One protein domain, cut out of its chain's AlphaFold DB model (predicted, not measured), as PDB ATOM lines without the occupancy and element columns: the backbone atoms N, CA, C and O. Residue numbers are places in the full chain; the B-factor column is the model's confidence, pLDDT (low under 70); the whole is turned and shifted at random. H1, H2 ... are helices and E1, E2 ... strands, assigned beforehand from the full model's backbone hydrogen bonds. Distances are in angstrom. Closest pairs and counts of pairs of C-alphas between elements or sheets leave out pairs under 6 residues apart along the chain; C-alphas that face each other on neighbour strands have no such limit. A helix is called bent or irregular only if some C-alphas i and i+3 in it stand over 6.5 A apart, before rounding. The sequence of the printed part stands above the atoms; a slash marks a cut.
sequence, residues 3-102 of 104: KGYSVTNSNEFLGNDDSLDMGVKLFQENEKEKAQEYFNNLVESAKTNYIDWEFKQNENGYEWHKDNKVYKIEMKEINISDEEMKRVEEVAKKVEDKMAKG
ATOM      1  N   LYS A   3     200.921 194.996 120.387       87.31
ATOM      2  CA  LYS A   3     200.589 196.381 120.076       87.31
ATOM      3  C   LYS A   3     201.099 196.735 118.682       87.31
ATOM      4  O   LYS A   3     202.041 196.129 118.169       87.31
ATOM      5  N   GLY A   4     200.468 197.718 118.071       90.81
ATOM      6  CA  GLY A   4     200.891 198.292 116.807       90.81
ATOM      7  C   GLY A   4     200.103 199.551 116.507       90.81
ATOM      8  O   GLY A   4     199.335 200.029 117.342       90.81
ATOM      9  N   TYR A   5     200.293 200.083 115.308       91.94
ATOM     10  CA  TYR A   5     199.626 201.304 114.878       91.94
ATOM     11  C   TYR A   5     198.895 201.061 113.566       91.94
ATOM     12  O   TYR A   5     199.445 200.462 112.643       91.94
ATOM     13  N   SER A   6     197.665 201.550 113.470       92.31
ATOM     14  CA  SER A   6     196.952 201.661 112.202       92.31
ATOM     15  C   SER A   6     196.948 203.111 111.762       92.31
ATOM     16  O   SER A   6     196.537 203.972 112.541       92.31
ATOM     17  N   VAL A   7     197.339 203.362 110.518       93.50
ATOM     18  CA  VAL A   7     197.058 204.619 109.827       93.50
ATOM     19  C   VAL A   7     195.990 204.336 108.782       93.50
ATOM     20  O   VAL A   7     196.162 203.445 107.947       93.50
ATOM     21  N   THR A   8     194.882 205.063 108.841       92.88
ATOM     22  CA  THR A   8     193.761 204.916 107.913       92.88
ATOM     23  C   THR A   8     193.531 206.213 107.164       92.88
ATOM     24  O   THR A   8     193.711 207.297 107.715       92.88
ATOM     25  N   ASN A   9     193.103 206.101 105.912       91.56
ATOM     26  CA  ASN A   9     192.554 207.214 105.158       91.56
ATOM     27  C   ASN A   9     191.248 206.774 104.497       91.56
ATOM     28  O   ASN A   9     191.229 205.747 103.823       91.56
ATOM     29  N   SER A  10     190.169 207.528 104.681       90.38
ATOM     30  CA  SER A  10     188.873 207.243 104.064       90.38
ATOM     31  C   SER A  10     188.352 208.440 103.287       90.38
ATOM     32  O   SER A  10     188.599 209.590 103.644       90.38
ATOM     33  N   ASN A  11     187.640 208.154 102.204       87.50
ATOM     34  CA  ASN A  11     186.814 209.109 101.488       87.50
ATOM     35  C   ASN A  11     185.370 208.611 101.555       87.50
ATOM     36  O   ASN A  11     185.050 207.541 101.034       87.50
ATOM     37  N   GLU A  12     184.532 209.369 102.246       85.81
ATOM     38  CA  GLU A  12     183.170 209.001 102.604       85.81
ATOM     39  C   GLU A  12     182.199 209.935 101.891       85.81
ATOM     40  O   GLU A  12     182.319 211.163 101.967       85.81
ATOM     41  N   PHE A  13     181.220 209.356 101.200       81.06
ATOM     42  CA  PHE A  13     180.083 210.096 100.675       81.06
ATOM     43  C   PHE A  13     178.918 209.959 101.659       81.06
ATOM     44  O   PHE A  13     178.406 208.869 101.875       81.06
ATOM     45  N   LEU A  14     178.478 211.064 102.259       72.94
ATOM     46  CA  LEU A  14     177.394 211.109 103.250       72.94
ATOM     47  C   LEU A  14     175.984 211.045 102.616       72.94
ATOM     48  O   LEU A  14     174.995 211.394 103.260       72.94
ATOM     49  N   GLY A  15     175.881 210.652 101.343       64.94
ATOM     50  CA  GLY A  15     174.618 210.428 100.630       64.94
ATOM     51  C   GLY A  15     174.301 208.937 100.482       64.94
ATOM     52  O   GLY A  15     175.161 208.108 100.718       64.94
ATOM     53  N   ASN A  16     173.075 208.611 100.054       60.22
ATOM     54  CA  ASN A  16     172.499 207.251  99.921       60.22
ATOM     55  C   ASN A  16     173.307 206.205  99.111       60.22
ATOM     56  O   ASN A  16     172.835 205.079  98.969       60.22
ATOM     57  N   ASP A  17     174.466 206.562  98.560       56.62
ATOM     58  CA  ASP A  17     175.405 205.625  97.953       56.62
ATOM     59  C   ASP A  17     176.507 205.321  98.976       56.62
ATOM     60  O   ASP A  17     177.326 206.187  99.280       56.62
ATOM     61  N   ASP A  18     176.533 204.080  99.477       58.56
ATOM     62  CA  ASP A  18     177.518 203.519 100.420       58.56
ATOM     63  C   ASP A  18     178.940 203.408  99.811       58.56
ATOM     64  O   ASP A  18     179.627 202.391  99.938       58.56
ATOM     65  N   SER A  19     179.411 204.423  99.083       64.88
ATOM     66  CA  SER A  19     180.772 204.441  98.556       64.88
ATOM     67  C   SER A  19     181.731 204.923  99.643       64.88
ATOM     68  O   SER A  19     181.929 206.126  99.832       64.88
ATOM     69  N   LEU A  20     182.319 203.962 100.353       75.06
ATOM     70  CA  LEU A  20     183.468 204.152 101.232       75.06
ATOM     71  C   LEU A  20     184.718 203.641 100.514       75.06
ATOM     72  O   LEU A  20     184.867 202.436 100.312       75.06
ATOM     73  N   ASP A  21     185.624 204.548 100.150       80.81
ATOM     74  CA  ASP A  21     186.975 204.173  99.724       80.81
ATOM     75  C   ASP A  21     187.922 204.329 100.915       80.81
ATOM     76  O   ASP A  21     188.069 205.431 101.448       80.81
ATOM     77  N   MET A  22     188.517 203.226 101.378       84.44
ATOM     78  CA  MET A  22     189.349 203.203 102.581       84.44
ATOM     79  C   MET A  22     190.693 202.523 102.325       84.44
ATOM     80  O   MET A  22     190.768 201.347 101.966       84.44
ATOM     81  N   GLY A  23     191.764 203.258 102.610       86.44
ATOM     82  CA  GLY A  23     193.112 202.732 102.767       86.44
ATOM     83  C   GLY A  23     193.416 202.458 104.236       86.44
ATOM     84  O   GLY A  23     193.115 203.270 105.113       86.44
ATOM     85  N   VAL A  24     194.042 201.312 104.510       88.25
ATOM     86  CA  VAL A  24     194.554 200.956 105.838       88.25
ATOM     87  C   VAL A  24     196.000 200.508 105.705       88.25
ATOM     88  O   VAL A  24     196.320 199.649 104.883       88.25
ATOM     89  N   LYS A  25     196.872 201.054 106.553       89.56
ATOM     90  CA  LYS A  25     198.249 200.597 106.709       89.56
ATOM     91  C   LYS A  25     198.538 200.278 108.169       89.56
ATOM     92  O   LYS A  25     198.267 201.084 109.055       89.56
ATOM     93  N   LEU A  26     199.080 199.086 108.400       89.56
ATOM     94  CA  LEU A  26     199.428 198.584 109.725       89.56
ATOM     95  C   LEU A  26     200.940 198.654 109.933       89.56
ATOM     96  O   LEU A  26     201.708 198.364 109.018       89.56
ATOM     97  N   PHE A  27     201.338 199.005 111.149       89.12
ATOM     98  CA  PHE A  27     202.722 199.136 111.585       89.12
ATOM     99  C   PHE A  27     202.927 198.378 112.894       89.12
ATOM    100  O   PHE A  27     202.032 198.327 113.744       89.12
ATOM    101  N   GLN A  28     204.115 197.803 113.068       88.88
ATOM    102  CA  GLN A  28     204.493 197.140 114.317       88.88
ATOM    103  C   GLN A  28     204.721 198.163 115.450       88.88
ATOM    104  O   GLN A  28     204.939 199.348 115.204       88.88
ATOM    105  N   GLU A  29     204.699 197.722 116.712       88.81
ATOM    106  CA  GLU A  29     204.929 198.592 117.884       88.81
ATOM    107  C   GLU A  29     206.264 199.359 117.823       88.81
ATOM    108  O   GLU A  29     206.331 200.535 118.182       88.81
ATOM    109  N   ASN A  30     207.324 198.718 117.326       89.50
ATOM    110  CA  ASN A  30     208.649 199.320 117.146       89.50
ATOM    111  C   ASN A  30     208.743 200.244 115.917       89.50
ATOM    112  O   ASN A  30     209.784 200.857 115.700       89.50
ATOM    113  N   GLU A  31     207.678 200.367 115.122       90.62
ATOM    114  CA  GLU A  31     207.621 201.196 113.912       90.62
ATOM    115  C   GLU A  31     206.804 202.479 114.106       90.62
ATOM    116  O   GLU A  31     206.349 203.081 113.132       90.62
ATOM    117  N   LYS A  32     206.634 202.934 115.354       92.81
ATOM    118  CA  LYS A  32     205.884 204.157 115.679       92.81
ATOM    119  C   LYS A  32     206.311 205.363 114.834       92.81
ATOM    120  O   LYS A  32     205.457 206.087 114.333       92.81
ATOM    121  N   GLU A  33     207.616 205.572 114.667       95.19
ATOM    122  CA  GLU A  33     208.146 206.696 113.884       95.19
ATOM    123  C   GLU A  33     207.760 206.594 112.403       95.19
ATOM    124  O   GLU A  33     207.298 207.576 111.832       95.19
ATOM    125  N   LYS A  34     207.831 205.394 111.807       94.06
ATOM    126  CA  LYS A  34     207.393 205.161 110.421       94.06
ATOM    127  C   LYS A  34     205.888 205.368 110.254       94.06
ATOM    128  O   LYS A  34     205.450 205.900 109.238       94.06
ATOM    129  N   ALA A  35     205.093 204.946 111.240       93.56
ATOM    130  CA  ALA A  35     203.650 205.172 111.248       93.56
ATOM    131  C   ALA A  35     203.334 206.673 111.283       93.56
ATOM    132  O   ALA A  35     202.526 207.152 110.488       93.56
ATOM    133  N   GLN A  36     204.026 207.420 112.149       95.12
ATOM    134  CA  GLN A  36     203.882 208.868 112.264       95.12
ATOM    135  C   GLN A  36     204.309 209.592 110.981       95.12
ATOM    136  O   GLN A  36     203.611 210.499 110.536       95.12
ATOM    137  N   GLU A  37     205.428 209.195 110.373       96.81
ATOM    138  CA  GLU A  37     205.898 209.753 109.103       96.81
ATOM    139  C   GLU A  37     204.879 209.508 107.984       96.81
ATOM    140  O   GLU A  37     204.492 210.435 107.275       96.81
ATOM    141  N   TYR A  38     204.377 208.276 107.866       95.19
ATOM    142  CA  TYR A  38     203.358 207.933 106.877       95.19
ATOM    143  C   TYR A  38     202.067 208.738 107.080       95.19
ATOM    144  O   TYR A  38     201.519 209.274 106.117       95.19
ATOM    145  N   PHE A  39     201.613 208.876 108.328       95.62
ATOM    146  CA  PHE A  39     200.471 209.715 108.683       95.62
ATOM    147  C   PHE A  39     200.698 211.185 108.298       95.62
ATOM    148  O   PHE A  39     199.850 211.779 107.635       95.62
ATOM    149  N   ASN A  40     201.853 211.760 108.640       95.56
ATOM    150  CA  ASN A  40     202.183 213.147 108.306       95.56
ATOM    151  C   ASN A  40     202.199 213.376 106.787       95.56
ATOM    152  O   ASN A  40     201.617 214.351 106.316       95.56
ATOM    153  N   ASN A  41     202.774 212.448 106.018       95.75
ATOM    154  CA  ASN A  41     202.805 212.525 104.556       95.75
ATOM    155  C   ASN A  41     201.394 212.513 103.943       95.75
ATOM    156  O   ASN A  41     201.108 213.281 103.021       95.75
ATOM    157  N   LEU A  42     200.483 211.682 104.468       94.62
ATOM    158  CA  LEU A  42     199.079 211.691 104.042       94.62
ATOM    159  C   LEU A  42     198.411 213.034 104.355       94.62
ATOM    160  O   LEU A  42     197.705 213.583 103.511       94.62
ATOM    161  N   VAL A  43     198.659 213.588 105.544       94.12
ATOM    162  CA  VAL A  43     198.092 214.874 105.974       94.12
ATOM    163  C   VAL A  43     198.600 216.027 105.112       94.12
ATOM    164  O   VAL A  43     197.809 216.877 104.710       94.12
ATOM    165  N   GLU A  44     199.894 216.075 104.796       94.62
ATOM    166  CA  GLU A  44     200.462 217.095 103.905       94.62
ATOM    167  C   GLU A  44     199.888 217.003 102.487       94.62
ATOM    168  O   GLU A  44     199.509 218.021 101.895       94.62
ATOM    169  N   SER A  45     199.739 215.781 101.971       93.62
ATOM    170  CA  SER A  45     199.083 215.540 100.686       93.62
ATOM    171  C   SER A  45     197.629 216.029 100.705       93.62
ATOM    172  O   SER A  45     197.208 216.769  99.816       93.62
ATOM    173  N   ALA A  46     196.879 215.705 101.759       93.31
ATOM    174  CA  ALA A  46     195.490 216.115 101.928       93.31
ATOM    175  C   ALA A  46     195.327 217.639 102.041       93.31
ATOM    176  O   ALA A  46     194.465 218.205 101.377       93.31
ATOM    177  N   LYS A  47     196.191 218.328 102.798       92.06
ATOM    178  CA  LYS A  47     196.192 219.803 102.884       92.06
ATOM    179  C   LYS A  47     196.378 220.471 101.524       92.06
ATOM    180  O   LYS A  47     195.826 221.542 101.295       92.06
ATOM    181  N   THR A  48     197.143 219.839 100.636       93.44
ATOM    182  CA  THR A  48     197.379 220.340  99.276       93.44
ATOM    183  C   THR A  48     196.195 220.033  98.354       93.44
ATOM    184  O   THR A  48     195.775 220.895  97.587       93.44
ATOM    185  N   ASN A  49     195.629 218.827  98.448       91.69
ATOM    186  CA  ASN A  49     194.559 218.355  97.561       91.69
ATOM    187  C   ASN A  49     193.160 218.880  97.934       91.69
ATOM    188  O   ASN A  49     192.299 218.985  97.064       91.69
ATOM    189  N   TYR A  50     192.933 219.213  99.206       92.31
ATOM    190  CA  TYR A  50     191.639 219.633  99.761       92.31
ATOM    191  C   TYR A  50     191.709 221.042 100.370       92.31
ATOM    192  O   TYR A  50     191.105 221.318 101.404       92.31
ATOM    193  N   ILE A  51     192.479 221.939  99.747       91.75
ATOM    194  CA  ILE A  51     192.753 223.294 100.257       91.75
ATOM    195  C   ILE A  51     191.491 224.147 100.472       91.75
ATOM    196  O   ILE A  51     191.488 225.042 101.313       91.75
ATOM    197  N   ASP A  52     190.420 223.875  99.726       94.56
ATOM    198  CA  ASP A  52     189.136 224.578  99.794       94.56
ATOM    199  C   ASP A  52     188.069 223.841 100.626       94.56
ATOM    200  O   ASP A  52     186.911 224.258 100.644       94.56
ATOM    201  N   TRP A  53     188.437 222.749 101.302       96.62
ATOM    202  CA  TRP A  53     187.548 221.993 102.188       96.62
ATOM    203  C   TRP A  53     187.659 222.512 103.624       96.62
ATOM    204  O   TRP A  53     188.705 222.995 104.058       96.62
ATOM    205  N   GLU A  54     186.581 222.377 104.394       95.88
ATOM    206  CA  GLU A  54     186.585 222.716 105.814       95.88
ATOM    207  C   GLU A  54     187.445 221.702 106.581       95.88
ATOM    208  O   GLU A  54     187.138 220.511 106.625       95.88
ATOM    209  N   PHE A  55     188.524 222.183 107.196       95.12
ATOM    210  CA  PHE A  55     189.447 221.359 107.969       95.12
ATOM    211  C   PHE A  55     189.024 221.246 109.438       95.12
ATOM    212  O   PHE A  55     188.799 222.257 110.110       95.12
ATOM    213  N   LYS A  56     189.000 220.017 109.960       94.19
ATOM    214  CA  LYS A  56     188.754 219.701 111.371       94.19
ATOM    215  C   LYS A  56     189.845 218.777 111.898       94.19
ATOM    216  O   LYS A  56     190.238 217.818 111.242       94.19
ATOM    217  N   GLN A  57     190.318 219.049 113.109       92.44
ATOM    218  CA  GLN A  57     191.207 218.153 113.845       92.44
ATOM    219  C   GLN A  57     190.415 217.469 114.961       92.44
ATOM    220  O   GLN A  57     189.672 218.130 115.687       92.44
ATOM    221  N   ASN A  58     190.595 216.160 115.106       85.00
ATOM    222  CA  ASN A  58     190.032 215.362 116.191       85.00
ATOM    223  C   ASN A  58     191.169 214.692 116.997       85.00
ATOM    224  O   ASN A  58     192.348 214.892 116.710       85.00
ATOM    225  N   GLU A  59     190.826 213.929 118.039       83.75
ATOM    226  CA  GLU A  59     191.814 213.295 118.934       83.75
ATOM    227  C   GLU A  59     192.752 212.318 118.205       83.75
ATOM    228  O   GLU A  59     193.905 212.161 118.595       83.75
ATOM    229  N   ASN A  60     192.272 211.694 117.126       81.38
ATOM    230  CA  ASN A  60     192.966 210.607 116.436       81.38
ATOM    231  C   ASN A  60     193.468 210.992 115.036       81.38
ATOM    232  O   ASN A  60     194.013 210.140 114.333       81.38
ATOM    233  N   GLY A  61     193.276 212.239 114.599       92.94
ATOM    234  CA  GLY A  61     193.668 212.684 113.269       92.94
ATOM    235  C   GLY A  61     192.910 213.898 112.741       92.94
ATOM    236  O   GLY A  61     192.636 214.859 113.464       92.94
ATOM    237  N   TYR A  62     192.635 213.876 111.438       96.12
ATOM    238  CA  TYR A  62     192.193 215.035 110.671       96.12
ATOM    239  C   TYR A  62     191.084 214.687 109.687       96.12
ATOM    240  O   TYR A  62     191.050 213.592 109.126       96.12
ATOM    241  N   GLU A  63     190.211 215.655 109.449       95.44
ATOM    242  CA  GLU A  63     189.096 215.556 108.524       95.44
ATOM    243  C   GLU A  63     189.017 216.801 107.638       95.44
ATOM    244  O   GLU A  63     189.245 217.924 108.089       95.44
ATOM    245  N   TRP A  64     188.639 216.588 106.384       96.38
ATOM    246  CA  TRP A  64     188.302 217.613 105.409       96.38
ATOM    247  C   TRP A  64     186.860 217.382 104.982       96.38
ATOM    248  O   TRP A  64     186.506 216.277 104.571       96.38
ATOM    249  N   HIS A  65     186.034 218.421 105.057       94.81
ATOM    250  CA  HIS A  65     184.603 218.362 104.761       94.81
ATOM    251  C   HIS A  65     184.257 219.282 103.588       94.81
ATOM    252  O   HIS A  65     184.664 220.445 103.565       94.81
ATOM    253  N   LYS A  66     183.481 218.785 102.621       93.94
ATOM    254  CA  LYS A  66     182.907 219.605 101.548       93.94
ATOM    255  C   LYS A  66     181.611 218.997 101.038       93.94
ATOM    256  O   LYS A  66     181.591 217.849 100.597       93.94
ATOM    257  N   ASP A  67     180.541 219.786 101.061       91.62
ATOM    258  CA  ASP A  67     179.190 219.337 100.718       91.62
ATOM    259  C   ASP A  67     178.821 218.062 101.505       91.62
ATOM    260  O   ASP A  67     178.846 218.063 102.733       91.62
ATOM    261  N   ASN A  68     178.540 216.958 100.807       89.31
ATOM    262  CA  ASN A  68     178.249 215.647 101.393       89.31
ATOM    263  C   ASN A  68     179.469 214.713 101.364       89.31
ATOM    264  O   ASN A  68     179.303 213.500 101.268       89.31
ATOM    265  N   LYS A  69     180.694 215.245 101.359       90.25
ATOM    266  CA  LYS A  69     181.925 214.450 101.334       90.25
ATOM    267  C   LYS A  69     182.783 214.724 102.551       90.25
ATOM    268  O   LYS A  69     182.978 215.880 102.932       90.25
ATOM    269  N   VAL A  70     183.350 213.654 103.090       92.44
ATOM    270  CA  VAL A  70     184.329 213.710 104.171       92.44
ATOM    271  C   VAL A  70     185.544 212.899 103.765       92.44
ATOM    272  O   VAL A  70     185.439 211.711 103.482       92.44
ATOM    273  N   TYR A  71     186.706 213.539 103.753       93.31
ATOM    274  CA  TYR A  71     187.977 212.836 103.688       93.31
ATOM    275  C   TYR A  71     188.602 212.830 105.077       93.31
ATOM    276  O   TYR A  71     188.723 213.880 105.707       93.31
ATOM    277  N   LYS A  72     189.003 211.662 105.564       94.75
ATOM    278  CA  LYS A  72     189.501 211.479 106.924       94.75
ATOM    279  C   LYS A  72     190.838 210.764 106.903       94.75
ATOM    280  O   LYS A  72     191.016 209.818 106.143       94.75
ATOM    281  N   ILE A  73     191.763 211.187 107.758       95.50
ATOM    282  CA  ILE A  73     193.006 210.469 108.046       95.50
ATOM    283  C   ILE A  73     193.095 210.279 109.558       95.50
ATOM    284  O   ILE A  73     193.019 211.258 110.300       95.50
ATOM    285  N   GLU A  74     193.292 209.048 110.022       95.44
ATOM    286  CA  GLU A  74     193.482 208.739 111.443       95.44
ATOM    287  C   GLU A  74     194.732 207.896 111.677       95.44
ATOM    288  O   GLU A  74     195.121 207.083 110.840       95.44
ATOM    289  N   MET A  75     195.328 208.051 112.855       94.56
ATOM    290  CA  MET A  75     196.348 207.156 113.388       94.56
ATOM    291  C   MET A  75     195.931 206.707 114.787       94.56
ATOM    292  O   MET A  75     195.605 207.531 115.637       94.56
ATOM    293  N   LYS A  76     195.931 205.395 115.035       93.50
ATOM    294  CA  LYS A  76     195.509 204.803 116.315       93.50
ATOM    295  C   LYS A  76     196.486 203.721 116.756       93.50
ATOM    296  O   LYS A  76     196.968 202.954 115.924       93.50
ATOM    297  N   GLU A  77     196.752 203.644 118.058       92.81
ATOM    298  CA  GLU A  77     197.366 202.457 118.663       92.81
ATOM    299  C   GLU A  77     196.304 201.356 118.743       92.81
ATOM    300  O   GLU A  77     195.188 201.586 119.211       92.81
ATOM    301  N   ILE A  78     196.637 200.165 118.260       89.75
ATOM    302  CA  ILE A  78     195.724 199.026 118.197       89.75
ATOM    303  C   ILE A  78     196.400 197.761 118.718       89.75
ATOM    304  O   ILE A  78     197.625 197.634 118.717       89.75
ATOM    305  N   ASN A  79     195.585 196.792 119.132       88.88
ATOM    306  CA  ASN A  79     196.049 195.431 119.366       88.88
ATOM    307  C   ASN A  79     195.913 194.643 118.063       88.88
ATOM    308  O   ASN A  79     194.804 194.423 117.589       88.88
ATOM    309  N   ILE A  80     197.040 194.219 117.504       81.62
ATOM    310  CA  ILE A  80     197.118 193.415 116.288       81.62
ATOM    311  C   ILE A  80     197.198 191.941 116.692       81.62
ATOM    312  O   ILE A  80     197.987 191.552 117.568       81.62
ATOM    313  N   SER A  81     196.360 191.098 116.090       83.31
ATOM    314  CA  SER A  81     196.453 189.653 116.296       83.31
ATOM    315  C   SER A  81     197.734 189.090 115.675       83.31
ATOM    316  O   SER A  81     198.321 189.660 114.755       83.31
ATOM    317  N   ASP A  82     198.178 187.932 116.161       78.81
ATOM    318  CA  ASP A  82     199.404 187.316 115.646       78.81
ATOM    319  C   ASP A  82     199.239 186.884 114.172       78.81
ATOM    320  O   ASP A  82     200.218 186.814 113.432       78.81
ATOM    321  N   GLU A  83     198.003 186.631 113.723       81.81
ATOM    322  CA  GLU A  83     197.681 186.322 112.326       81.81
ATOM    323  C   GLU A  83     197.745 187.565 111.428       81.81
ATOM    324  O   GLU A  83     198.360 187.523 110.362       81.81
ATOM    325  N   GLU A  84     197.167 188.688 111.861       75.50
ATOM    326  CA  GLU A  84     197.251 189.960 111.132       75.50
ATOM    327  C   GLU A  84     198.700 190.439 111.019       75.50
ATOM    328  O   GLU A  84     199.130 190.859 109.946       75.50
ATOM    329  N   MET A  85     199.484 190.296 112.092       73.56
ATOM    330  CA  MET A  85     200.904 190.641 112.090       73.56
ATOM    331  C   MET A  85     201.692 189.796 111.083       73.56
ATOM    332  O   MET A  85     202.473 190.348 110.310       73.56
ATOM    333  N   LYS A  86     201.437 188.481 111.021       77.12
ATOM    334  CA  LYS A  86     202.058 187.602 110.016       77.12
ATOM    335  C   LYS A  86     201.727 188.032 108.592       77.12
ATOM    336  O   LYS A  86     202.611 188.039 107.744       77.12
ATOM    337  N   ARG A  87     200.479 188.423 108.320       77.88
ATOM    338  CA  ARG A  87     200.091 188.909 106.986       77.88
ATOM    339  C   ARG A  87     200.844 190.189 106.615       77.88
ATOM    340  O   ARG A  87     201.298 190.303 105.480       77.88
ATOM    341  N   VAL A  88     201.015 191.120 107.554       73.56
ATOM    342  CA  VAL A  88     201.798 192.350 107.336       73.56
ATOM    343  C   VAL A  88     203.266 192.022 107.041       73.56
ATOM    344  O   VAL A  88     203.812 192.525 106.061       73.56
ATOM    345  N   GLU A  89     203.883 191.138 107.829       74.62
ATOM    346  CA  GLU A  89     205.272 190.693 107.633       74.62
ATOM    347  C   GLU A  89     205.469 189.982 106.283       74.62
ATOM    348  O   GLU A  89     206.434 190.250 105.570       74.62
ATOM    349  N   GLU A  90     204.536 189.112 105.886       81.25
ATOM    350  CA  GLU A  90     204.580 188.429 104.590       81.25
ATOM    351  C   GLU A  90     204.456 189.399 103.412       81.25
ATOM    352  O   GLU A  90     205.134 189.225 102.397       81.25
ATOM    353  N   VAL A  91     203.591 190.411 103.522       78.88
ATOM    354  CA  VAL A  91     203.450 191.443 102.490       78.88
ATOM    355  C   VAL A  91     204.718 192.286 102.407       78.88
ATOM    356  O   VAL A  91     205.225 192.480 101.302       78.88
ATOM    357  N   ALA A  92     205.270 192.727 103.542       72.62
ATOM    358  CA  ALA A  92     206.513 193.492 103.582       72.62
ATOM    359  C   ALA A  92     207.662 192.718 102.922       72.62
ATOM    360  O   ALA A  92     208.299 193.226 102.001       72.62
ATOM    361  N   LYS A  93     207.834 191.443 103.289       78.75
ATOM    362  CA  LYS A  93     208.854 190.571 102.702       78.75
ATOM    363  C   LYS A  93     208.674 190.385 101.194       78.75
ATOM    364  O   LYS A  93     209.641 190.450 100.444       78.75
ATOM    365  N   LYS A  94     207.440 190.193 100.717       81.19
ATOM    366  CA  LYS A  94     207.162 190.086  99.272       81.19
ATOM    367  C   LYS A  94     207.499 191.374  98.522       81.19
ATOM    368  O   LYS A  94     207.930 191.301  97.375       81.19
ATOM    369  N   VAL A  95     207.268 192.536  99.131       76.44
ATOM    370  CA  VAL A  95     207.627 193.833  98.542       76.44
ATOM    371  C   VAL A  95     209.146 193.990  98.500       76.44
ATOM    372  O   VAL A  95     209.675 194.330  97.447       76.44
ATOM    373  N   GLU A  96     209.856 193.662  99.580       75.38
ATOM    374  CA  GLU A  96     211.327 193.649  99.615       75.38
ATOM    375  C   GLU A  96     211.921 192.715  98.554       75.38
ATOM    376  O   GLU A  96     212.793 193.129  97.792       75.38
ATOM    377  N   ASP A  97     211.395 191.494  98.432       81.75
ATOM    378  CA  ASP A  97     211.839 190.520  97.432       81.75
ATOM    379  C   ASP A  97     211.610 191.026  95.996       81.75
ATOM    380  O   ASP A  97     212.453 190.811  95.124       81.75
ATOM    381  N   LYS A  98     210.489 191.710  95.729       81.06
ATOM    382  CA  LYS A  98     210.218 192.322  94.417       81.06
ATOM    383  C   LYS A  98     211.130 193.513  94.132       81.06
ATOM    384  O   LYS A  98     211.612 193.640  93.009       81.06
ATOM    385  N   MET A  99     211.409 194.350  95.136       74.56
ATOM    386  CA  MET A  99     212.353 195.466  95.003       74.56
ATOM    387  C   MET A  99     213.756 194.940  94.699       74.56
ATOM    388  O   MET A  99     214.414 195.434  93.788       74.56
ATOM    389  N   ALA A 100     214.186 193.885  95.397       79.50
ATOM    390  CA  ALA A 100     215.476 193.240  95.169       79.50
ATOM    391  C   ALA A 100     215.600 192.627  93.761       79.50
ATOM    392  O   ALA A 100     216.703 192.532  93.226       79.50
ATOM    393  N   LYS A 101     214.478 192.230  93.148       85.38
ATOM    394  CA  LYS A 101     214.424 191.700  91.777       85.38
ATOM    395  C   LYS A 101     214.234 192.772  90.696       85.38
ATOM    396  O   LYS A 101     214.304 192.433  89.519       85.38
ATOM    397  N   GLY A 102     214.009 194.036  91.067       73.31
ATOM    398  CA  GLY A 102     213.697 195.112  90.117       73.31
ATOM    399  C   GLY A 102     212.333 194.949  89.434       73.31
ATOM    400  O   GLY A 102     212.151 195.410  88.312       73.31
TER     401      GLY A 102
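This is residues 3 to 102 of the 104 residues of an uncharacterized protein of Methanobrevibacter sp (UniProt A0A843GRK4). A twisted sheet of five strands has one long helix, H1, packed over one face, while a second helix, H2, only grazes the sheet with its residues 84 to 89 and then sticks out as a free arm with its residues 90 to 101. The sheet and H1 make two layers, a helix on one face of a sheet. The printed part has 100 residues, with named elements in the order E1, E2, H1, E3, E4, E5, H2, and its class is mixed, helices and strands. The sheet runs E2, E1, E5, E4, E3, all antiparallel. The whole is only just loose, close to compact, with a radius of gyration of the C-alphas of 15.6 A and spans of 43 by 32 by 27 A.

E1, residues 3 to 13, and E2, residues 20 to 28, form a hairpin, with N 7 and O 25 within hydrogen-bond range at 2.9 A. H1, residues 29 to 49, is on the sheet, and its closest C-alphas to E1 are those of Glu 29 and Gly 4, 4.2 A apart. E3, residues 54 to 58, E4, residues 61 to 66, and E5, residues 69 to 80, make a meander, each strand the antiparallel neighbour of the one before. N 56 and O 63 are within range at 2.8 A across the hairpin E3 and E4, and N 64 and O 71 at 2.8 A across the hairpin E4 and E5. E5 is also the antiparallel neighbour of E1, at 162 degrees between directions, with N 8 and O 74 at 2.9 A. The closest C-alphas of H1 and E5 are those of Phe 39 and Met 75, 6.8 A apart. E2 and E3 are the edge strands. H2, residues 82 to 101, comes closest to E2 with the C-alphas of Val 88 and Leu 26, 7.1 A apart, and is apart from H1. Every O i to N i+4 pair is within hydrogen-bond range in H2, and 15 of 17 are in H1.

E1 begins at C-alpha 3, (200.589, 196.381, 120.076), and is 31.4 A long; E2 is 25.7 A. H1, 30.2 A, is irregular, with C-alphas 30 and 33 at 8.1 A, and has a kink of 25 degrees near residue 36. E3 and E4 are 13.2 A and 17.4 A long. E5, 29.9 A, bends by 71 degrees at residue 77. H2, 28.5 A, ends at C-alpha 101, (214.424, 191.700, 91.777).

The two C-alphas farthest apart, those of Asp 67 and Lys 101, are 45.7 A apart. Residues 90 to 102 stand free, and the body without them spans 40 by 27 by 19 A. The printed part has no cut and no long link. The mean pLDDT of the printed part is 86.7, and residues 15 to 19 are under 70.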